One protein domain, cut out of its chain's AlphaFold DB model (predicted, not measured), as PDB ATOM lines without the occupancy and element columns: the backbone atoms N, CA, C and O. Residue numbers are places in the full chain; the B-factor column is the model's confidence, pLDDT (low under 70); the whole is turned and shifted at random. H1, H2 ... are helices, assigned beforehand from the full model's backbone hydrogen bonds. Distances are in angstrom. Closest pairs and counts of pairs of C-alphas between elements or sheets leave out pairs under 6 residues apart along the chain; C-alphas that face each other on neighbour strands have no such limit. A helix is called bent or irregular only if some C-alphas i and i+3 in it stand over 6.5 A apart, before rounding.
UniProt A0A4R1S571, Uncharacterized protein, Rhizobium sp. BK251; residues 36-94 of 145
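What this domain is: This is residues 36 to 94 of the 145 residues of an uncharacterized protein of Rhizobium sp. BK251 (UniProt A0A4R1S571). Two short helices, H2 and H3, lie side by side and run the same way, and the longest helix, H1, stands crosswise at their beginnings. A long loop, residues 59 to 76, leads from the end of H2 back to the beginning of H3, and residues 86 to 94 make a tail that folds back after H3. The printed part has 59 residues with three named helices, in the order H1, H2, H3, and no named strand; the class is all helix. It is compact, with a radius of gyration of the C-alphas of 10.7 A, and spans 28 by 21 by 18 A.

Where its parts are: H1, residues 36 to 49, begins at C-alpha 36 (-16.588, 41.866, 48.173) and measures 20.2 A; it is neither bent nor irregular, but only just: C-alphas 36 and 39 are 6.2 A apart. H2, residues 51 to 58, measures 11.8 A and is only just irregular, with C-alphas 52 and 55 6.8 A apart. H3, residues 77 to 85, measures 12.7 A and ends at C-alpha 85 (-22.354, 27.382, 35.705).

How they stand to each other: H1 touches H3 with residues 43 to 48 alone, about perpendicular at 82 degrees; the closest C-alphas, of Ile 44 and His 78, are 5.9 A apart. H1 and H2 are close but not clearly touching, about perpendicular at 85 degrees, with the closest C-alphas, of Asp 47 and Cys 53, 6.3 A apart. H2 touches H3 at a shallow tilt of 4 degrees, the same way; their closest C-alphas, of Ile 56 and Phe 80, are 6.3 A apart. Every O i to N i+4 pair is within hydrogen-bond range in H1 and H3; in H2, 2 of 4 are, beside 4 of 5 O i to N i+3 pairs.

The domain as a whole: The two C-alphas farthest apart, of Ser 36 and Glu 63, are 30.7 A apart. The printed part has no cut. The link from H1 to H2 is tight, and that from H2 to H3, 18 residues, is long. The mean pLDDT of the printed part is 88.2; residues 36 to 37 are under 70.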
ATOM      1  N   SER A  36     -17.664  42.344  49.068       56.97
ATOM      2  CA  SER A  36     -16.588  41.866  48.173       56.97
ATOM      3  C   SER A  36     -16.853  42.195  46.688       56.97
ATOM      4  O   SER A  36     -15.963  42.062  45.843       56.97
ATOM      5  N   SER A  37     -18.059  42.684  46.366       65.94
ATOM      6  CA  SER A  37     -18.506  43.029  45.022       65.94
ATOM      7  C   SER A  37     -17.775  44.194  44.405       65.94
ATOM      8  O   SER A  37     -17.743  44.214  43.190       65.94
ATOM      9  N   TRP A  38     -17.193  45.161  45.124       77.81
ATOM     10  CA  TRP A  38     -16.595  46.281  44.386       77.81
ATOM     11  C   TRP A  38     -15.332  45.845  43.635       77.81
ATOM     12  O   TRP A  38     -15.208  46.094  42.436       77.81
ATOM     13  N   ILE A  39     -14.435  45.120  44.309       83.69
ATOM     14  CA  ILE A  39     -13.232  44.553  43.682       83.69
ATOM     15  C   ILE A  39     -13.639  43.516  42.630       83.69
ATOM     16  O   ILE A  39     -13.152  43.564  41.505       83.69
ATOM     17  N   TYR A  40     -14.587  42.637  42.961       84.50
ATOM     18  CA  TYR A  40     -15.054  41.594  42.052       84.50
ATOM     19  C   TYR A  40     -15.790  42.160  40.821       84.50
ATOM     20  O   TYR A  40     -15.521  41.761  39.695       84.50
ATOM     21  N   ALA A  41     -16.667  43.151  40.990       86.44
ATOM     22  CA  ALA A  41     -17.371  43.832  39.900       86.44
ATOM     23  C   ALA A  41     -16.421  44.676  39.052       86.44
ATOM     24  O   ALA A  41     -16.606  44.755  37.840       86.44
ATOM     25  N   SER A  42     -15.400  45.279  39.665       89.75
ATOM     26  CA  SER A  42     -14.317  45.942  38.938       89.75
ATOM     27  C   SER A  42     -13.535  44.937  38.085       89.75
ATOM     28  O   SER A  42     -13.319  45.181  36.900       89.75
ATOM     29  N   ALA A  43     -13.199  43.766  38.637       91.81
ATOM     30  CA  ALA A  43     -12.535  42.688  37.909       91.81
ATOM     31  C   ALA A  43     -13.382  42.159  36.737       91.81
ATOM     32  O   ALA A  43     -12.871  42.001  35.630       91.81
ATOM     33  N   ILE A  44     -14.689  41.964  36.943       91.00
ATOM     34  CA  ILE A  44     -15.625  41.569  35.880       91.00
ATOM     35  C   ILE A  44     -15.699  42.641  34.800       91.00
ATOM     36  O   ILE A  44     -15.617  42.325  33.618       91.00
ATOM     37  N   ARG A  45     -15.828  43.917  35.183       92.50
ATOM     38  CA  ARG A  45     -15.874  45.016  34.214       92.50
ATOM     39  C   ARG A  45     -14.615  45.033  33.349       92.50
ATOM     40  O   ARG A  45     -14.735  45.096  32.133       92.50
ATOM     41  N   LYS A  46     -13.435  44.883  33.958       93.81
ATOM     42  CA  LYS A  46     -12.166  44.757  33.226       93.81
ATOM     43  C   LYS A  46     -12.140  43.544  32.295       93.81
ATOM     44  O   LYS A  46     -11.619  43.656  31.191       93.81
ATOM     45  N   ASP A  47     -12.706  42.406  32.705       93.69
ATOM     46  CA  ASP A  47     -12.832  41.230  31.832       93.69
ATOM     47  C   ASP A  47     -13.731  41.522  30.617       93.69
ATOM     48  O   ASP A  47     -13.397  41.120  29.508       93.69
ATOM     49  N   PHE A  48     -14.841  42.250  30.785       92.81
ATOM     50  CA  PHE A  48     -15.730  42.617  29.672       92.81
ATOM     51  C   PHE A  48     -15.165  43.727  28.771       92.81
ATOM     52  O   PHE A  48     -15.453  43.747  27.575       92.81
ATOM     53  N   GLU A  49     -14.370  44.641  29.324       94.25
ATOM     54  CA  GLU A  49     -13.682  45.697  28.572       94.25
ATOM     55  C   GLU A  49     -12.452  45.167  27.816       94.25
ATOM     56  O   GLU A  49     -12.023  45.777  26.834       94.25
ATOM     57  N   ASN A  50     -11.890  44.025  28.231       93.75
ATOM     58  CA  ASN A  50     -10.743  43.421  27.567       93.75
ATOM     59  C   ASN A  50     -11.159  42.776  26.225       93.75
ATOM     60  O   ASN A  50     -11.863  41.759  26.217       93.75
ATOM     61  N   PRO A  51     -10.670  43.276  25.071       92.81
ATOM     62  CA  PRO A  51     -11.024  42.725  23.764       92.81
ATOM     63  C   PRO A  51     -10.589  41.264  23.579       92.81
ATOM     64  O   PRO A  51     -11.218  40.546  22.802       92.81
ATOM     65  N   ALA A  52      -9.571  40.791  24.309       92.62
ATOM     66  CA  ALA A  52      -9.142  39.392  24.279       92.62
ATOM     67  C   ALA A  52     -10.188  38.432  24.879       92.62
ATOM     68  O   ALA A  52     -10.234  37.261  24.513       92.62
ATOM     69  N   CYS A  53     -11.069  38.923  25.756       92.75
ATOM     70  CA  CYS A  53     -12.113  38.116  26.388       92.75
ATOM     71  C   CYS A  53     -13.372  37.963  25.530       92.75
ATOM     72  O   CYS A  53     -14.260  37.179  25.874       92.75
ATOM     73  N   ARG A  54     -13.455  38.669  24.394       91.06
ATOM     74  CA  ARG A  54     -14.627  38.635  23.510       91.06
ATOM     75  C   ARG A  54     -14.933  37.221  23.019       91.06
ATOM     76  O   ARG A  54     -16.088  36.809  23.037       91.06
ATOM     77  N   ASP A  55     -13.898  36.458  22.679       91.81
ATOM     78  CA  ASP A  55     -14.030  35.065  22.250       91.81
ATOM     79  C   ASP A  55     -14.623  34.174  23.350       91.81
ATOM     80  O   ASP A  55     -15.481  33.336  23.074       91.81
ATOM     81  N   ILE A  56     -14.226  34.398  24.607       90.75
ATOM     82  CA  ILE A  56     -14.756  33.677  25.773       90.75
ATOM     83  C   ILE A  56     -16.220  34.042  26.029       90.75
ATOM     84  O   ILE A  56     -16.960  33.224  26.571       90.75
ATOM     85  N   ALA A  57     -16.682  35.219  25.611       89.19
ATOM     86  CA  ALA A  57     -18.084  35.606  25.722       89.19
ATOM     87  C   ALA A  57     -18.971  35.020  24.607       89.19
ATOM     88  O   ALA A  57     -20.148  34.769  24.857       89.19
ATOM     89  N   THR A  58     -18.437  34.789  23.399       90.00
ATOM     90  CA  THR A  58     -19.246  34.455  22.209       90.00
ATOM     91  C   THR A  58     -19.117  33.018  21.706       90.00
ATOM     92  O   THR A  58     -20.075  32.502  21.139       90.00
ATOM     93  N   LYS A  59     -17.954  32.367  21.851       89.88
ATOM     94  CA  LYS A  59     -17.722  31.022  21.285       89.88
ATOM     95  C   LYS A  59     -18.459  29.926  22.067       89.88
ATOM     96  O   LYS A  59     -18.783  30.141  23.237       89.88
ATOM     97  N   PRO A  60     -18.714  28.743  21.481       87.50
ATOM     98  CA  PRO A  60     -19.248  27.599  22.219       87.50
ATOM     99  C   PRO A  60     -18.363  27.243  23.417       87.50
ATOM    100  O   PRO A  60     -17.141  27.201  23.296       87.50
ATOM    101  N   PHE A  61     -18.968  26.966  24.577       88.69
ATOM    102  CA  PHE A  61     -18.208  26.691  25.806       88.69
ATOM    103  C   PHE A  61     -17.271  25.476  25.671       88.69
ATOM    104  O   PHE A  61     -16.200  25.457  26.265       88.69
ATOM    105  N   SER A  62     -17.630  24.497  24.832       87.75
ATOM    106  CA  SER A  62     -16.821  23.304  24.539       87.75
ATOM    107  C   SER A  62     -15.467  23.596  23.887       87.75
ATOM    108  O   SER A  62     -14.582  22.749  23.932       87.75
ATOM    109  N   GLU A  63     -15.308  24.763  23.263       88.44
ATOM    110  CA  GLU A  63     -14.076  25.173  22.578       88.44
ATOM    111  C   GLU A  63     -13.195  26.078  23.451       88.44
ATOM    112  O   GLU A  63     -12.115  26.494  23.032       88.44
ATOM    113  N   LEU A  64     -13.655  26.417  24.658       89.31
ATOM    114  CA  LEU A  64     -12.957  27.329  25.551       89.31
ATOM    115  C   LEU A  64     -12.022  26.567  26.487       89.31
ATOM    116  O   LEU A  64     -12.423  25.626  27.170       89.31
ATOM    117  N   ALA A  65     -10.779  27.034  26.571       91.31
ATOM    118  CA  ALA A  65      -9.867  26.646  27.635       91.31
ATOM    119  C   ALA A  65     -10.096  27.529  28.870       91.31
ATOM    120  O   ALA A  65     -10.386  28.721  28.744       91.31
ATOM    121  N   GLU A  66      -9.941  26.946  30.059       93.50
ATOM    122  CA  GLU A  66     -10.008  27.696  31.313       93.50
ATOM    123  C   GLU A  66      -8.817  28.670  31.400       93.50
ATOM    124  O   GLU A  66      -7.665  28.229  31.350       93.50
ATOM    125  N   PRO A  67      -9.057  29.989  31.505       93.12
ATOM    126  CA  PRO A  67      -7.981  30.963  31.641       93.12
ATOM    127  C   PRO A  67      -7.410  30.971  33.067       93.12
ATOM    128  O   PRO A  67      -8.002  30.434  34.001       93.12
ATOM    129  N   ALA A  68      -6.264  31.622  33.270       93.44
ATOM    130  CA  ALA A  68      -5.684  31.768  34.604       93.44
ATOM    131  C   ALA A  68      -6.548  32.675  35.501       93.44
ATOM    132  O   ALA A  68      -7.036  33.720  35.065       93.44
ATOM    133  N   PHE A  69      -6.706  32.310  36.774       91.44
ATOM    134  CA  PHE A  69      -7.391  33.152  37.756       91.44
ATOM    135  C   PHE A  69      -6.573  34.409  38.076       91.44
ATOM    136  O   PHE A  69      -5.376  34.325  38.350       91.44
ATOM    137  N   THR A  70      -7.237  35.567  38.097       89.62
ATOM    138  CA  THR A  70      -6.671  36.828  38.592       89.62
ATOM    139  C   THR A  70      -7.701  37.536  39.465       89.62
ATOM    140  O   THR A  70      -8.858  37.680  39.080       89.62
ATOM    141  N   SER A  71      -7.293  38.001  40.648       86.25
ATOM    142  CA  SER A  71      -8.186  38.744  41.550       86.25
ATOM    143  C   SER A  71      -8.515  40.149  41.043       86.25
ATOM    144  O   SER A  71      -9.513  40.733  41.452       86.25
ATOM    145  N   GLU A  72      -7.675  40.706  40.169       86.50
ATOM    146  CA  GLU A  72      -7.828  42.064  39.639       86.50
ATOM    147  C   GLU A  72      -8.649  42.141  38.348       86.50
ATOM    148  O   GLU A  72      -8.959  43.253  37.909       86.50
ATOM    149  N   GLY A  73      -8.993  40.991  37.756       88.69
ATOM    150  CA  GLY A  73      -9.606  40.887  36.433       88.69
ATOM    151  C   GLY A  73      -8.613  41.094  35.289       88.69
ATOM    152  O   GLY A  73      -7.415  41.276  35.486       88.69
ATOM    153  N   GLY A  74      -9.130  41.062  34.067       87.62
ATOM    154  CA  GLY A  74      -8.376  41.127  32.818       87.62
ATOM    155  C   GLY A  74      -7.976  39.762  32.248       87.62
ATOM    156  O   GLY A  74      -7.567  39.704  31.091       87.62
ATOM    157  N   SER A  75      -8.109  38.665  33.001       93.06
ATOM    158  CA  SER A  75      -7.785  37.312  32.528       93.06
ATOM    159  C   SER A  75      -8.965  36.554  31.923       93.06
ATOM    160  O   SER A  75      -8.804  35.402  31.532       93.06
ATOM    161  N   CYS A  76     -10.150  37.163  31.839       94.25
ATOM    162  CA  CYS A  76     -11.390  36.550  31.343       94.25
ATOM    163  C   CYS A  76     -11.958  35.437  32.236       94.25
ATOM    164  O   CYS A  76     -12.965  34.811  31.891       94.25
ATOM    165  N   TRP A  77     -11.328  35.175  33.383       94.62
ATOM    166  CA  TRP A  77     -11.701  34.077  34.266       94.62
ATOM    167  C   TRP A  77     -13.106  34.234  34.838       94.62
ATOM    168  O   TRP A  77     -13.829  33.243  34.940       94.62
ATOM    169  N   HIS A  78     -13.544  35.459  35.139       91.62
ATOM    170  CA  HIS A  78     -14.884  35.691  35.679       91.62
ATOM    171  C   HIS A  78     -15.976  35.414  34.639       91.62
ATOM    172  O   HIS A  78     -17.007  34.829  34.961       91.62
ATOM    173  N   ILE A  79     -15.726  35.766  33.374       92.50
ATOM    174  CA  ILE A  79     -16.624  35.462  32.250       92.50
ATOM    175  C   ILE A  79     -16.680  33.946  32.025       92.50
ATOM    176  O   ILE A  79     -17.768  33.377  31.940       92.50
ATOM    177  N   PHE A  80     -15.520  33.281  31.968       93.56
ATOM    178  CA  PHE A  80     -15.441  31.831  31.774       93.56
ATOM    179  C   PHE A  80     -16.187  31.070  32.876       93.56
ATOM    180  O   PHE A  80     -17.021  30.209  32.593       93.56
ATOM    181  N   THR A  81     -15.921  31.408  34.137       92.56
ATOM    182  CA  THR A  81     -16.561  30.749  35.280       92.56
ATOM    183  C   THR A  81     -18.056  31.011  35.345       92.56
ATOM    184  O   THR A  81     -18.801  30.072  35.612       92.56
ATOM    185  N   HIS A  82     -18.524  32.223  35.031       90.25
ATOM    186  CA  HIS A  82     -19.962  32.487  34.928       90.25
ATOM    187  C   HIS A  82     -20.621  31.595  33.877       90.25
ATOM    188  O   HIS A  82     -21.617  30.937  34.162       90.25
ATOM    189  N   ARG A  83     -20.027  31.500  32.680       90.94
ATOM    190  CA  ARG A  83     -20.546  30.627  31.619       90.94
ATOM    191  C   ARG A  83     -20.546  29.160  32.032       90.94
ATOM    192  O   ARG A  83     -21.522  28.483  31.754       90.94
ATOM    193  N   ARG A  84     -19.524  28.682  32.748       91.06
ATOM    194  CA  ARG A  84     -19.426  27.284  33.210       91.06
ATOM    195  C   ARG A  84     -20.638  26.819  34.022       91.06
ATOM    196  O   ARG A  84     -21.007  25.652  33.928       91.06
ATOM    197  N   TYR A  85     -21.222  27.703  34.829       87.69
ATOM    198  CA  TYR A  85     -22.354  27.382  35.705       87.69
ATOM    199  C   TYR A  85     -23.702  27.859  35.158       87.69
ATOM    200  O   TYR A  85     -24.740  27.618  35.774       87.69
ATOM    201  N   ARG A  86     -23.702  28.508  33.992       84.19
ATOM    202  CA  ARG A  86     -24.913  28.988  33.339       84.19
ATOM    203  C   ARG A  86     -25.638  27.840  32.642       84.19
ATOM    204  O   ARG A  86     -25.023  27.002  31.991       84.19
ATOM    205  N   SER A  87     -26.964  27.837  32.736       73.88
ATOM    206  CA  SER A  87     -27.823  26.846  32.080       73.88
ATOM    207  C   SER A  87     -27.922  27.036  30.561       73.88
ATOM    208  O   SER A  87     -28.050  26.054  29.834       73.88
ATOM    209  N   ASP A  88     -27.826  28.276  30.072       79.81
ATOM    210  CA  ASP A  88     -27.802  28.600  28.642       79.81
ATOM    211  C   ASP A  88     -26.387  28.983  28.178       79.81
ATOM    212  O   ASP A  88     -25.935  30.126  28.317       79.81
ATOM    213  N   LEU A  89     -25.685  27.990  27.625       78.94
ATOM    214  CA  LEU A  89     -24.326  28.120  27.095       78.94
ATOM    215  C   LEU A  89     -24.275  28.663  25.661       78.94
ATOM    216  O   LEU A  89     -23.190  29.029  25.199       78.94
ATOM    217  N   ASN A  90     -25.415  28.699  24.961       76.25
ATOM    218  CA  ASN A  90     -25.485  28.978  23.525       76.25
ATOM    219  C   ASN A  90     -25.642  30.469  23.217       76.25
ATOM    220  O   ASN A  90     -25.356  30.902  22.101       76.25
ATOM    221  N   GLN A  91     -26.081  31.265  24.191       81.25
ATOM    222  CA  GLN A  91     -26.182  32.712  24.039       81.25
ATOM    223  C   GLN A  91     -24.861  33.412  24.393       81.25
ATOM    224  O   GLN A  91     -24.257  33.085  25.421       81.25
ATOM    225  N   PRO A  92     -24.435  34.413  23.597       85.88
ATOM    226  CA  PRO A  92     -23.326  35.280  23.960       85.88
ATOM    227  C   PRO A  92     -23.552  35.937  25.321       85.88
ATOM    228  O   PRO A  92     -24.626  36.482  25.585       85.88
ATOM    229  N   LEU A  93     -22.533  35.917  26.179       88.50
ATOM    230  CA  LEU A  93     -22.616  36.587  27.471       88.50
ATOM    231  C   LEU A  93     -22.393  38.094  27.292       88.50
ATOM    232  O   LEU A  93     -21.331  38.521  26.843       88.50
ATOM    233  N   THR A  94     -23.380  38.900  27.674       90.44
ATOM    234  CA  THR A  94     -23.255  40.360  27.781       90.44
ATOM    235  C   THR A  94     -23.182  40.783  29.245       90.44
ATOM    236  O   THR A  94     -23.556  40.024  30.140       90.44
TER     237      THR A  94